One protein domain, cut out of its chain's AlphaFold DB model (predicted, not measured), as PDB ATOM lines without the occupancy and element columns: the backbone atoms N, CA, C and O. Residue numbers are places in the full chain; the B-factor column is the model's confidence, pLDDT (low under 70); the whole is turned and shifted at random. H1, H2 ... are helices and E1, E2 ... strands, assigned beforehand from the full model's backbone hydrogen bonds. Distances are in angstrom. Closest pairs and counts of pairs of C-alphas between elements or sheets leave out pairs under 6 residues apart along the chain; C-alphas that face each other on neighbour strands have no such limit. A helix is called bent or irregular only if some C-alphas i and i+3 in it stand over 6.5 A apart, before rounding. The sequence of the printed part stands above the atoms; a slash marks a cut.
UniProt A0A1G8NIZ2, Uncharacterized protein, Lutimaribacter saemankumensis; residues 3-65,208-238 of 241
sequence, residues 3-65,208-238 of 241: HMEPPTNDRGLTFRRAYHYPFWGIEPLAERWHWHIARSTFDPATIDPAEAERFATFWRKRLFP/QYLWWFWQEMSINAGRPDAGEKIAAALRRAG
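This is residues 3 to 65 and 208 to 238 of the 241 residues of an uncharacterized protein of Lutimaribacter saemankumensis (UniProt A0A1G8NIZ2). A two-stranded hairpin, E1 and E2, makes one end of the body, with H3 packed on E2; at the other end H1 stands crosswise, and the short helix H2 sits between H1 and the hairpin. A long unnamed stretch, residues 28 to 48, leads from the hairpin to H1. The printed part has 94 residues, in the order E1, E2, H1, H2, H3; the class is mixed, helices and strands, with 44 residues in named elements, under half. It is compact, with a radius of gyration of the C-alphas of 14.0 A, and spans 42 by 29 by 25 A.

Start at E1, residues 14 to 17; it forms an antiparallel hairpin with E2, residues 23 to 27, at 162 degrees. Look there for N 14 and O 27, 2.8 A apart, and N 25 and O 16, 2.9 A, both within hydrogen-bond range. Next, H1, residues 49 to 63, touches H2, residues 208 to 216, about perpendicular at 78 degrees; their closest C-alphas, of Ala 52 and Gln 208, are 5.0 A apart. The closest C-alphas of E2 and H2, Phe 23 and Trp 214, are 6.4 A apart. Those of E2 and H3, residues 226 to 236, are Ile 26 and Ala 233, 6.1 A apart. H1 and H3 are apart. Residues 23 to 24 of E2 also pair antiparallel with residues 219 to 220. In H1, H2 and H3 every O i to N i+4 pair is within hydrogen-bond range.

Find C-alpha 14 at (9.504, -16.794, 13.436), where E1 begins; it runs 10.4 A, and E2 13.5 A. Find C-alpha 49 at (-3.115, 12.360, 17.423); from there H1 runs 20.8 A. H2 measures 10.4 A; it is neither bent nor irregular, but only just: C-alphas 213 and 216 are 6.1 A apart. H3 runs 15.3 A to C-alpha 236 at (14.240, -6.909, 6.076).

The two C-alphas farthest apart, of Asn 9 and Ala 50, are 42.8 A apart. Residues 66 to 207 are not printed, and C-alphas 65 and 208 across this cut are 21.0 A apart. The link from E2 to H1 is long, with 21 residues. The mean pLDDT of the printed part is 96.4, and no printed residue is under 70.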
ATOM      1  N   HIS A   3       6.134 -20.921  14.043       92.62
ATOM      2  CA  HIS A   3       5.102 -20.222  14.811       92.62
ATOM      3  C   HIS A   3       5.478 -20.196  16.292       92.62
ATOM      4  O   HIS A   3       5.461 -21.235  16.937       92.62
ATOM      5  N   MET A   4       5.792 -19.014  16.830       88.69
ATOM      6  CA  MET A   4       6.192 -18.818  18.238       88.69
ATOM      7  C   MET A   4       7.396 -19.651  18.713       88.69
ATOM      8  O   MET A   4       7.611 -19.776  19.917       88.69
ATOM      9  N   GLU A   5       8.202 -20.165  17.789       89.62
ATOM     10  CA  GLU A   5       9.403 -20.949  18.075       89.62
ATOM     11  C   GLU A   5      10.645 -20.277  17.472       89.62
ATOM     12  O   GLU A   5      10.522 -19.588  16.447       89.62
ATOM     13  N   PRO A   6      11.833 -20.450  18.086       89.94
ATOM     14  CA  PRO A   6      13.094 -20.022  17.498       89.94
ATOM     15  C   PRO A   6      13.330 -20.695  16.143       89.94
ATOM     16  O   PRO A   6      13.129 -21.906  16.016       89.94
ATOM     17  N   PRO A   7      13.782 -19.951  15.124       91.62
ATOM     18  CA  PRO A   7      14.170 -20.570  13.870       91.62
ATOM     19  C   PRO A   7      15.390 -21.481  14.026       91.62
ATOM     20  O   PRO A   7      16.288 -21.212  14.817       91.62
ATOM     21  N   THR A   8      15.448 -22.556  13.240       91.38
ATOM     22  CA  THR A   8      16.531 -23.557  13.325       91.38
ATOM     23  C   THR A   8      17.749 -23.248  12.448       91.38
ATOM     24  O   THR A   8      18.688 -24.039  12.405       91.38
ATOM     25  N   ASN A   9      17.724 -22.144  11.697       90.56
ATOM     26  CA  ASN A   9      18.811 -21.704  10.820       90.56
ATOM     27  C   ASN A   9      18.699 -20.202  10.512       90.56
ATOM     28  O   ASN A   9      17.633 -19.615  10.678       90.56
ATOM     29  N   ASP A  10      19.770 -19.627   9.963       87.06
ATOM     30  CA  ASP A  10      19.925 -18.180   9.730       87.06
ATOM     31  C   ASP A  10      18.979 -17.580   8.676       87.06
ATOM     32  O   ASP A  10      18.860 -16.363   8.567       87.06
ATOM     33  N   ARG A  11      18.300 -18.411   7.874       89.38
ATOM     34  CA  ARG A  11      17.251 -17.961   6.935       89.38
ATOM     35  C   ARG A  11      15.846 -18.167   7.486       89.38
ATOM     36  O   ARG A  11      14.863 -17.753   6.867       89.38
ATOM     37  N   GLY A  12      15.733 -18.865   8.609       93.50
ATOM     38  CA  GLY A  12      14.474 -19.146   9.253       93.50
ATOM     39  C   GLY A  12      13.924 -17.889   9.918       93.50
ATOM     40  O   GLY A  12      14.654 -17.097  10.499       93.50
ATOM     41  N   LEU A  13      12.608 -17.730   9.842       96.06
ATOM     42  CA  LEU A  13      11.882 -16.648  10.495       96.06
ATOM     43  C   LEU A  13      10.852 -17.241  11.436       96.06
ATOM     44  O   LEU A  13      10.278 -18.298  11.143       96.06
ATOM     45  N   THR A  14      10.614 -16.546  12.535       96.56
ATOM     46  CA  THR A  14       9.504 -16.794  13.436       96.56
ATOM     47  C   THR A  14       8.402 -15.786  13.159       96.56
ATOM     48  O   THR A  14       8.665 -14.632  12.821       96.56
ATOM     49  N   PHE A  15       7.156 -16.209  13.305       96.12
ATOM     50  CA  PHE A  15       6.024 -15.301  13.345       96.12
ATOM     51  C   PHE A  15       5.228 -15.535  14.617       96.12
ATOM     52  O   PHE A  15       5.066 -16.664  15.093       96.12
ATOM     53  N   ARG A  16       4.744 -14.444  15.202       96.62
ATOM     54  CA  ARG A  16       4.033 -14.486  16.476       96.62
ATOM     55  C   ARG A  16       3.064 -13.323  16.579       96.62
ATOM     56  O   ARG A  16       3.354 -12.210  16.146       96.62
ATOM     57  N   ARG A  17       1.913 -13.590  17.193       97.00
ATOM     58  CA  ARG A  17       0.880 -12.585  17.444       97.00
ATOM     59  C   ARG A  17       1.431 -11.462  18.312       97.00
ATOM     60  O   ARG A  17       1.904 -11.729  19.417       97.00
ATOM     61  N   ALA A  18       1.328 -10.220  17.855       97.19
ATOM     62  CA  ALA A  18       1.720  -9.013  18.576       97.19
ATOM     63  C   ALA A  18       0.665  -8.676  19.646       97.19
ATOM     64  O   ALA A  18      -0.075  -7.702  19.549       97.19
ATOM     65  N   TYR A  19       0.592  -9.541  20.662       96.94
ATOM     66  CA  TYR A  19      -0.349  -9.525  21.787       96.94
ATOM     67  C   TYR A  19      -1.775  -9.929  21.401       96.94
ATOM     68  O   TYR A  19      -2.229 -10.995  21.833       96.94
ATOM     69  N   HIS A  20      -2.428  -9.181  20.514       97.88
ATOM     70  CA  HIS A  20      -3.825  -9.397  20.118       97.88
ATOM     71  C   HIS A  20      -3.980  -9.652  18.617       97.88
ATOM     72  O   HIS A  20      -3.162  -9.234  17.804       97.88
ATOM     73  N   TYR A  21      -5.033 -10.379  18.238       95.69
ATOM     74  CA  TYR A  21      -5.404 -10.550  16.829       95.69
ATOM     75  C   TYR A  21      -6.048  -9.248  16.321       95.69
ATOM     76  O   TYR A  21      -6.828  -8.659  17.071       95.69
ATOM     77  N   PRO A  22      -5.803  -8.809  15.069       96.88
ATOM     78  CA  PRO A  22      -5.084  -9.470  13.974       96.88
ATOM     79  C   PRO A  22      -3.618  -9.035  13.813       96.88
ATOM     80  O   PRO A  22      -3.115  -9.043  12.690       96.88
ATOM     81  N   PHE A  23      -2.930  -8.627  14.882       98.38
ATOM     82  CA  PHE A  23      -1.576  -8.078  14.782       98.38
ATOM     83  C   PHE A  23      -0.501  -9.162  14.895       98.38
ATOM     84  O   PHE A  23      -0.546 -10.016  15.784       98.38
ATOM     85  N   TRP A  24       0.496  -9.108  14.014       98.25
ATOM     86  CA  TRP A  24       1.578 -10.088  13.923       98.25
ATOM     87  C   TRP A  24       2.939  -9.419  13.738       98.25
ATOM     88  O   TRP A  24       3.044  -8.365  13.116       98.25
ATOM     89  N   GLY A  25       3.981 -10.078  14.239       97.62
ATOM     90  CA  GLY A  25       5.371  -9.824  13.866       97.62
ATOM     91  C   GLY A  25       5.935 -11.012  13.090       97.62
ATOM     92  O   GLY A  25       5.547 -12.153  13.355       97.62
ATOM     93  N   ILE A  26       6.839 -10.736  12.149       97.75
ATOM     94  CA  ILE A  26       7.676 -11.723  11.456       97.75
ATOM     95  C   ILE A  26       9.122 -11.270  11.637       97.75
ATOM     96  O   ILE A  26       9.462 -10.159  11.230       97.75
ATOM     97  N   GLU A  27       9.945 -12.100  12.272       97.44
ATOM     98  CA  GLU A  27      11.282 -11.719  12.732       97.44
ATOM     99  C   GLU A  27      12.269 -12.896  12.670       97.44
ATOM    100  O   GLU A  27      11.849 -14.054  12.691       97.44
ATOM    101  N   PRO A  28      13.587 -12.639  12.606       95.06
ATOM    102  CA  PRO A  28      14.602 -13.695  12.583       95.06
ATOM    103  C   PRO A  28      14.871 -14.327  13.958       95.06
ATOM    104  O   PRO A  28      15.472 -15.392  14.030       95.06
ATOM    105  N   LEU A  29      14.437 -13.690  15.048       94.25
ATOM    106  CA  LEU A  29      14.708 -14.118  16.426       94.25
ATOM    107  C   LEU A  29      13.402 -14.268  17.215       94.25
ATOM    108  O   LEU A  29      12.449 -13.518  16.997       94.25
ATOM    109  N   ALA A  30      13.345 -15.226  18.144       92.94
ATOM    110  CA  ALA A  30      12.168 -15.440  18.999       92.94
ATOM    111  C   ALA A  30      12.068 -14.406  20.128       92.94
ATOM    112  O   ALA A  30      10.976 -14.063  20.594       92.94
ATOM    113  N   GLU A  31      13.220 -13.901  20.547       94.88
ATOM    114  CA  GLU A  31      13.427 -12.891  21.563       94.88
ATOM    115  C   GLU A  31      12.865 -11.543  21.111       94.88
ATOM    116  O   GLU A  31      13.473 -10.814  20.325       94.88
ATOM    117  N   ARG A  32      11.696 -11.180  21.645       96.00
ATOM    118  CA  ARG A  32      10.986  -9.944  21.279       96.00
ATOM    119  C   ARG A  32      11.814  -8.676  21.426       96.00
ATOM    120  O   ARG A  32      11.691  -7.761  20.626       96.00
ATOM    121  N   TRP A  33      12.691  -8.626  22.418       96.69
ATOM    122  CA  TRP A  33      13.559  -7.474  22.643       96.69
ATOM    123  C   TRP A  33      14.641  -7.286  21.565       96.69
ATOM    124  O   TRP A  33      15.296  -6.249  21.541       96.69
ATOM    125  N   HIS A  34      14.826  -8.250  20.660       96.12
ATOM    126  CA  HIS A  34      15.692  -8.110  19.487       96.12
ATOM    127  C   HIS A  34      14.933  -7.788  18.196       96.12
ATOM    128  O   HIS A  34      15.562  -7.590  17.154       96.12
ATOM    129  N   TRP A  35      13.601  -7.736  18.245       97.56
ATOM    130  CA  TRP A  35      12.768  -7.483  17.074       97.56
ATOM    131  C   TRP A  35      12.995  -6.086  16.502       97.56
ATOM    132  O   TRP A  35      13.464  -5.180  17.193       97.56
ATOM    133  N   HIS A  36      12.618  -5.895  15.236       97.94
ATOM    134  CA  HIS A  36      12.772  -4.611  14.559       97.94
ATOM    135  C   HIS A  36      12.126  -3.465  15.342       97.94
ATOM    136  O   HIS A  36      12.749  -2.422  15.531       97.94
ATOM    137  N   ILE A  37      10.919  -3.690  15.862       98.06
ATOM    138  CA  ILE A  37      10.199  -2.716  16.679       98.06
ATOM    139  C   ILE A  37      10.959  -2.324  17.948       98.06
ATOM    140  O   ILE A  37      11.079  -1.140  18.219       98.06
ATOM    141  N   ALA A  38      11.554  -3.284  18.662       98.06
ATOM    142  CA  ALA A  38      12.310  -3.030  19.889       98.06
ATOM    143  C   ALA A  38      13.584  -2.203  19.641       98.06
ATOM    144  O   ALA A  38      14.178  -1.668  20.569       98.06
ATOM    145  N   ARG A  39      14.046  -2.149  18.389       97.69
ATOM    146  CA  ARG A  39      15.233  -1.396  17.966       97.69
ATOM    147  C   ARG A  39      14.883  -0.098  17.244       97.69
ATOM    148  O   ARG A  39      15.793   0.599  16.802       97.69
ATOM    149  N   SER A  40      13.598   0.181  17.063       98.19
ATOM    150  CA  SER A  40      13.118   1.360  16.352       98.19
ATOM    151  C   SER A  40      12.873   2.503  17.328       98.19
ATOM    152  O   SER A  40      12.549   2.288  18.491       98.19
ATOM    153  N   THR A  41      13.031   3.735  16.859       97.75
ATOM    154  CA  THR A  41      12.718   4.917  17.664       97.75
ATOM    155  C   THR A  41      11.224   5.201  17.580       97.75
ATOM    156  O   THR A  41      10.674   5.305  16.486       97.75
ATOM    157  N   PHE A  42      10.578   5.334  18.736       98.31
ATOM    158  CA  PHE A  42       9.234   5.890  18.832       98.31
ATOM    159  C   PHE A  42       9.329   7.417  18.915       98.31
ATOM    160  O   PHE A  42       9.980   7.937  19.821       98.31
ATOM    161  N   ASP A  43       8.684   8.110  17.979       97.88
ATOM    162  CA  ASP A  43       8.524   9.565  17.986       97.88
ATOM    163  C   ASP A  43       7.026   9.904  17.884       97.88
ATOM    164  O   ASP A  43       6.431   9.739  16.816       97.88
ATOM    165  N   PRO A  44       6.371  10.346  18.974       97.38
ATOM    166  CA  PRO A  44       4.947  10.665  18.940       97.38
ATOM    167  C   PRO A  44       4.628  11.867  18.042       97.38
ATOM    168  O   PRO A  44       3.489  11.996  17.596       97.38
ATOM    169  N   ALA A  45       5.605  12.734  17.743       97.50
ATOM    170  CA  ALA A  45       5.383  13.932  16.938       97.50
ATOM    171  C   ALA A  45       5.125  13.623  15.454       97.50
ATOM    172  O   ALA A  45       4.615  14.479  14.731       97.50
ATOM    173  N   THR A  46       5.450  12.413  14.989       96.81
ATOM    174  CA  THR A  46       5.215  11.990  13.600       96.81
ATOM    175  C   THR A  46       3.845  11.350  13.383       96.81
ATOM    176  O   THR A  46       3.546  10.935  12.265       96.81
ATOM    177  N   ILE A  47       3.021  11.238  14.429       98.19
ATOM    178  CA  ILE A  47       1.764  10.483  14.413       98.19
ATOM    179  C   ILE A  47       0.591  11.444  14.577       98.19
ATOM    180  O   ILE A  47       0.584  12.281  15.478       98.19
ATOM    181  N   ASP A  48      -0.430  11.300  13.730       98.25
ATOM    182  CA  ASP A  48      -1.661  12.081  13.856       98.25
ATOM    183  C   ASP A  48      -2.383  11.709  15.170       98.25
ATOM    184  O   ASP A  48      -2.836  10.567  15.330       98.25
ATOM    185  N   PRO A  49      -2.531  12.655  16.118       97.88
ATOM    186  CA  PRO A  49      -3.115  12.360  17.423       97.88
ATOM    187  C   PRO A  49      -4.598  11.985  17.330       97.88
ATOM    188  O   PRO A  49      -5.086  11.175  18.117       97.88
ATOM    189  N   ALA A  50      -5.337  12.522  16.357       98.25
ATOM    190  CA  ALA A  50      -6.752  12.225  16.191       98.25
ATOM    191  C   ALA A  50      -6.973  10.827  15.592       98.25
ATOM    192  O   ALA A  50      -7.935  10.146  15.964       98.25
ATOM    193  N   GLU A  51      -6.121  10.384  14.663       97.81
ATOM    194  CA  GLU A  51      -6.137   9.002  14.161       97.81
ATOM    195  C   GLU A  51      -5.773   7.997  15.247       97.81
ATOM    196  O   GLU A  51      -6.492   7.008  15.440       97.81
ATOM    197  N   ALA A  52      -4.707   8.290  15.988       98.56
ATOM    198  CA  ALA A  52      -4.248   7.467  17.089       98.56
ATOM    199  C   ALA A  52      -5.323   7.307  18.175       98.56
ATOM    200  O   ALA A  52      -5.599   6.185  18.602       98.56
ATOM    201  N   GLU A  53      -6.003   8.393  18.554       98.50
ATOM    202  CA  GLU A  53      -7.071   8.349  19.558       98.50
ATOM    203  C   GLU A  53      -8.266   7.509  19.091       98.50
ATOM    204  O   GLU A  53      -8.753   6.638  19.817       98.50
ATOM    205  N   ARG A  54      -8.716   7.691  17.839       98.44
ATOM    206  CA  ARG A  54      -9.792   6.858  17.269       98.44
ATOM    207  C   ARG A  54      -9.421   5.378  17.294       98.44
ATOM    208  O   ARG A  54     -10.262   4.539  17.622       98.44
ATOM    209  N   PHE A  55      -8.176   5.060  16.952       98.19
ATOM    210  CA  PHE A  55      -7.664   3.695  16.956       98.19
ATOM    211  C   PHE A  55      -7.606   3.104  18.367       98.19
ATOM    212  O   PHE A  55      -8.144   2.016  18.594       98.19
ATOM    213  N   ALA A  56      -7.004   3.819  19.319       98.25
ATOM    214  CA  ALA A  56      -6.871   3.376  20.701       98.25
ATOM    215  C   ALA A  56      -8.246   3.180  21.357       98.25
ATOM    216  O   ALA A  56      -8.508   2.121  21.931       98.25
ATOM    217  N   THR A  57      -9.169   4.132  21.182       97.69
ATOM    218  CA  THR A  57     -10.541   4.031  21.695       97.69
ATOM    219  C   THR A  57     -11.308   2.857  21.070       97.69
ATOM    220  O   THR A  57     -11.990   2.120  21.792       97.69
ATOM    221  N   PHE A  58     -11.177   2.619  19.758       97.88
ATOM    222  CA  PHE A  58     -11.789   1.457  19.101       97.88
ATOM    223  C   PHE A  58     -11.288   0.138  19.702       97.88
ATOM    224  O   PHE A  58     -12.091  -0.723  20.075       97.88
ATOM    225  N   TRP A  59      -9.968  -0.019  19.831       97.94
ATOM    226  CA  TRP A  59      -9.368  -1.253  20.337       97.94
ATOM    227  C   TRP A  59      -9.596  -1.466  21.829       97.94
ATOM    228  O   TRP A  59      -9.885  -2.595  22.223       97.94
ATOM    229  N   ARG A  60      -9.578  -0.402  22.643       97.62
ATOM    230  CA  ARG A  60      -9.973  -0.476  24.056       97.62
ATOM    231  C   ARG A  60     -11.376  -1.062  24.182       97.62
ATOM    232  O   ARG A  60     -11.552  -2.062  24.864       97.62
ATOM    233  N   LYS A  61     -12.357  -0.506  23.458       97.31
ATOM    234  CA  LYS A  61     -13.748  -0.992  23.485       97.31
ATOM    235  C   LYS A  61     -13.878  -2.433  22.981       97.31
ATOM    236  O   LYS A  61     -14.690  -3.195  23.496       97.31
ATOM    237  N   ARG A  62     -13.107  -2.804  21.955       97.12
ATOM    238  CA  ARG A  62     -13.110  -4.146  21.352       97.12
ATOM    239  C   ARG A  62     -12.582  -5.215  22.310       97.12
ATOM    240  O   ARG A  62     -13.129  -6.315  22.321       97.12
ATOM    241  N   LEU A  63     -11.487  -4.920  23.008       96.88
ATOM    242  CA  LEU A  63     -10.740  -5.884  23.825       96.88
ATOM    243  C   LEU A  63     -11.211  -5.914  25.275       96.88
ATOM    244  O   LEU A  63     -11.165  -6.964  25.904       96.88
ATOM    245  N   PHE A  64     -11.659  -4.770  25.782       96.62
ATOM    246  CA  PHE A  64     -12.034  -4.566  27.172       96.62
ATOM    247  C   PHE A  64     -13.415  -3.908  27.240       96.62
ATOM    248  O   PHE A  64     -13.530  -2.751  27.661       96.62
ATOM    249  N   PRO A  65     -14.467  -4.600  26.759       95.50
ATOM    250  CA  PRO A  65     -15.816  -4.066  26.846       95.50
ATOM    251  C   PRO A  65     -16.146  -3.785  28.314       95.50
ATOM    252  O   PRO A  65     -15.804  -4.563  29.200       95.50
ATOM    253  N   GLN A 208      -0.883   7.389  20.528       98.81
ATOM    254  CA  GLN A 208       0.123   7.423  19.468       98.81
ATOM    255  C   GLN A 208       1.049   6.213  19.567       98.81
ATOM    256  O   GLN A 208       1.357   5.594  18.552       98.81
ATOM    257  N   TYR A 209       1.428   5.805  20.779       98.81
ATOM    258  CA  TYR A 209       2.238   4.610  20.966       98.81
ATOM    259  C   TYR A 209       1.521   3.329  20.526       98.81
ATOM    260  O   TYR A 209       2.108   2.494  19.840       98.81
ATOM    261  N   LEU A 210       0.246   3.166  20.883       98.75
ATOM    262  CA  LEU A 210      -0.557   2.014  20.468       98.75
ATOM    263  C   LEU A 210      -0.750   1.981  18.948       98.75
ATOM    264  O   LEU A 210      -0.657   0.909  18.345       98.75
ATOM    265  N   TRP A 211      -0.976   3.142  18.326       98.62
ATOM    266  CA  TRP A 211      -1.001   3.275  16.872       98.62
ATOM    267  C   TRP A 211       0.335   2.864  16.256       98.62
ATOM    268  O   TRP A 211       0.370   1.963  15.425       98.62
ATOM    269  N   TRP A 212       1.440   3.452  16.699       98.75
ATOM    270  CA  TRP A 212       2.774   3.122  16.207       98.75
ATOM    271  C   TRP A 212       3.059   1.623  16.323       98.75
ATOM    272  O   TRP A 212       3.370   0.951  15.339       98.75
ATOM    273  N   PHE A 213       2.851   1.059  17.514       98.75
ATOM    274  CA  PHE A 213       3.158  -0.333  17.805       98.75
ATOM    275  C   PHE A 213       2.361  -1.301  16.913       98.75
ATOM    276  O   PHE A 213       2.920  -2.248  16.349       98.75
ATOM    277  N   TRP A 214       1.051  -1.088  16.767       98.25
ATOM    278  CA  TRP A 214       0.176  -2.016  16.045       98.25
ATOM    279  C   TRP A 214      -0.062  -1.674  14.579       98.25
ATOM    280  O   TRP A 214      -0.110  -2.583  13.749       98.25
ATOM    281  N   GLN A 215      -0.226  -0.401  14.240       95.12
ATOM    282  CA  GLN A 215      -0.524   0.033  12.878       95.12
ATOM    283  C   GLN A 215       0.697   0.340  12.041       95.12
ATOM    284  O   GLN A 215       0.617   0.117  10.838       95.12
ATOM    285  N   GLU A 216       1.816   0.771  12.611       96.75
ATOM    286  CA  GLU A 216       3.027   1.038  11.827       96.75
ATOM    287  C   GLU A 216       3.974  -0.158  11.881       96.75
ATOM    288  O   GLU A 216       4.298  -0.744  10.843       96.75
ATOM    289  N   MET A 217       4.305  -0.602  13.091       97.94
ATOM    290  CA  MET A 217       5.365  -1.581  13.327       97.94
ATOM    291  C   MET A 217       4.917  -3.044  13.219       97.94
ATOM    292  O   MET A 217       5.739  -3.919  12.943       97.94
ATOM    293  N   SER A 218       3.622  -3.325  13.395       98.12
ATOM    294  CA  SER A 218       3.063  -4.676  13.256       98.12
ATOM    295  C   SER A 218       2.359  -4.889  11.909       98.12
ATOM    296  O   SER A 218       1.957  -3.954  11.208       98.12
ATOM    297  N   ILE A 219       2.174  -6.159  11.550       98.44
ATOM    298  CA  ILE A 219       1.356  -6.595  10.416       98.44
ATOM    299  C   ILE A 219      -0.081  -6.768  10.909       98.44
ATOM    300  O   ILE A 219      -0.365  -7.684  11.680       98.44
ATOM    301  N   ASN A 220      -0.995  -5.917  10.449       97.25
ATOM    302  CA  ASN A 220      -2.426  -6.089  10.676       97.25
ATOM    303  C   ASN A 220      -3.016  -6.962   9.562       97.25
ATOM    304  O   ASN A 220      -3.279  -6.481   8.462       97.25
ATOM    305  N   ALA A 221      -3.248  -8.243   9.853       95.69
ATOM    306  CA  ALA A 221      -3.715  -9.216   8.864       95.69
ATOM    307  C   ALA A 221      -5.138  -8.950   8.331       95.69
ATOM    308  O   ALA A 221      -5.564  -9.602   7.382       95.69
ATOM    309  N   GLY A 222      -5.884  -8.016   8.930       93.94
ATOM    310  CA  GLY A 222      -7.217  -7.621   8.472       93.94
ATOM    311  C   GLY A 222      -7.230  -6.465   7.471       93.94
ATOM    312  O   GLY A 222      -8.311  -6.078   7.031       93.94
ATOM    313  N   ARG A 223      -6.074  -5.873   7.137       93.88
ATOM    314  CA  ARG A 223      -5.999  -4.708   6.247       93.88
ATOM    315  C   ARG A 223      -5.510  -5.063   4.837       93.88
ATOM    316  O   ARG A 223      -4.735  -6.007   4.689       93.88
ATOM    317  N   PRO A 224      -5.898  -4.282   3.807       95.88
ATOM    318  CA  PRO A 224      -5.452  -4.508   2.431       95.88
ATOM    319  C   PRO A 224      -3.925  -4.484   2.254       95.88
ATOM    320  O   PRO A 224      -3.398  -5.219   1.425       95.88
ATOM    321  N   ASP A 225      -3.210  -3.695   3.062       95.19
ATOM    322  CA  ASP A 225      -1.748  -3.541   3.019       95.19
ATOM    323  C   ASP A 225      -0.976  -4.678   3.722       95.19
ATOM    324  O   ASP A 225       0.255  -4.675   3.753       95.19
ATOM    325  N   ALA A 226      -1.662  -5.694   4.264       97.25
ATOM    326  CA  ALA A 226      -1.014  -6.795   4.981       97.25
ATOM    327  C   ALA A 226       0.051  -7.514   4.133       97.25
ATOM    328  O   ALA A 226       1.128  -7.827   4.639       97.25
ATOM    329  N   GLY A 227      -0.223  -7.746   2.844       97.25
ATOM    330  CA  GLY A 227       0.722  -8.395   1.928       97.25
ATOM    331  C   GLY A 227       2.017  -7.601   1.748       97.25
ATOM    332  O   GLY A 227       3.106  -8.176   1.781       97.25
ATOM    333  N   GLU A 228       1.916  -6.276   1.642       97.12
ATOM    334  CA  GLU A 228       3.069  -5.382   1.516       97.12
ATOM    335  C   GLU A 228       3.917  -5.389   2.790       97.12
ATOM    336  O   GLU A 228       5.141  -5.511   2.717       97.12
ATOM    337  N   LYS A 229       3.278  -5.354   3.966       97.38
ATOM    338  CA  LYS A 229       3.983  -5.440   5.252       97.38
ATOM    339  C   LYS A 229       4.669  -6.784   5.471       97.38
ATOM    340  O   LYS A 229       5.779  -6.821   6.003       97.38
ATOM    341  N   ILE A 230       4.043  -7.885   5.046       97.88
ATOM    342  CA  ILE A 230       4.672  -9.212   5.068       97.88
ATOM    343  C   ILE A 230       5.912  -9.198   4.173       97.88
ATOM    344  O   ILE A 230       6.991  -9.558   4.635       97.88
ATOM    345  N   ALA A 231       5.790  -8.730   2.929       97.44
ATOM    346  CA  ALA A 231       6.921  -8.652   2.009       97.44
ATOM    347  C   ALA A 231       8.053  -7.771   2.566       97.44
ATOM    348  O   ALA A 231       9.217  -8.158   2.509       97.44
ATOM    349  N   ALA A 232       7.728  -6.631   3.182       97.06
ATOM    350  CA  ALA A 232       8.708  -5.766   3.835       97.06
ATOM    351  C   ALA A 232       9.433  -6.467   4.999       97.06
ATOM    352  O   ALA A 232      10.655  -6.357   5.113       97.06
ATOM    353  N   ALA A 233       8.717  -7.229   5.835       97.25
ATOM    354  CA  ALA A 233       9.324  -8.002   6.918       97.25
ATOM    355  C   ALA A 233      10.250  -9.113   6.396       97.25
ATOM    356  O   ALA A 233      11.358  -9.282   6.902       97.25
ATOM    357  N   LEU A 234       9.833  -9.818   5.340       97.06
ATOM    358  CA  LEU A 234      10.644 -10.841   4.678       97.06
ATOM    359  C   LEU A 234      11.920 -10.240   4.063       97.06
ATOM    360  O   LEU A 234      13.015 -10.750   4.304       97.06
ATOM    361  N   ARG A 235      11.811  -9.119   3.336       96.75
ATOM    362  CA  ARG A 235      12.967  -8.404   2.763       96.75
ATOM    363  C   ARG A 235      13.932  -7.908   3.830       96.75
ATOM    364  O   ARG A 235      15.138  -8.077   3.675       96.75
ATOM    365  N   ARG A 236      13.419  -7.339   4.930       95.19
ATOM    366  CA  ARG A 236      14.240  -6.909   6.076       95.19
ATOM    367  C   ARG A 236      15.074  -8.064   6.633       95.19
ATOM    368  O   ARG A 236      16.191  -7.839   7.087       95.19
ATOM    369  N   ALA A 237      14.553  -9.286   6.564       93.75
ATOM    370  CA  ALA A 237      15.245 -10.496   6.985       93.75
ATOM    371  C   ALA A 237      16.020 -11.211   5.854       93.75
ATOM    372  O   ALA A 237      16.432 -12.358   6.015       93.75
ATOM    373  N   GLY A 238      16.225 -10.553   4.708       94.25
ATOM    374  CA  GLY A 238      17.068 -11.042   3.614       94.25
ATOM    375  C   GLY A 238      16.406 -12.036   2.654       94.25
ATOM    376  O   GLY A 238      17.112 -12.699   1.893       94.25
TER     377      GLY A 238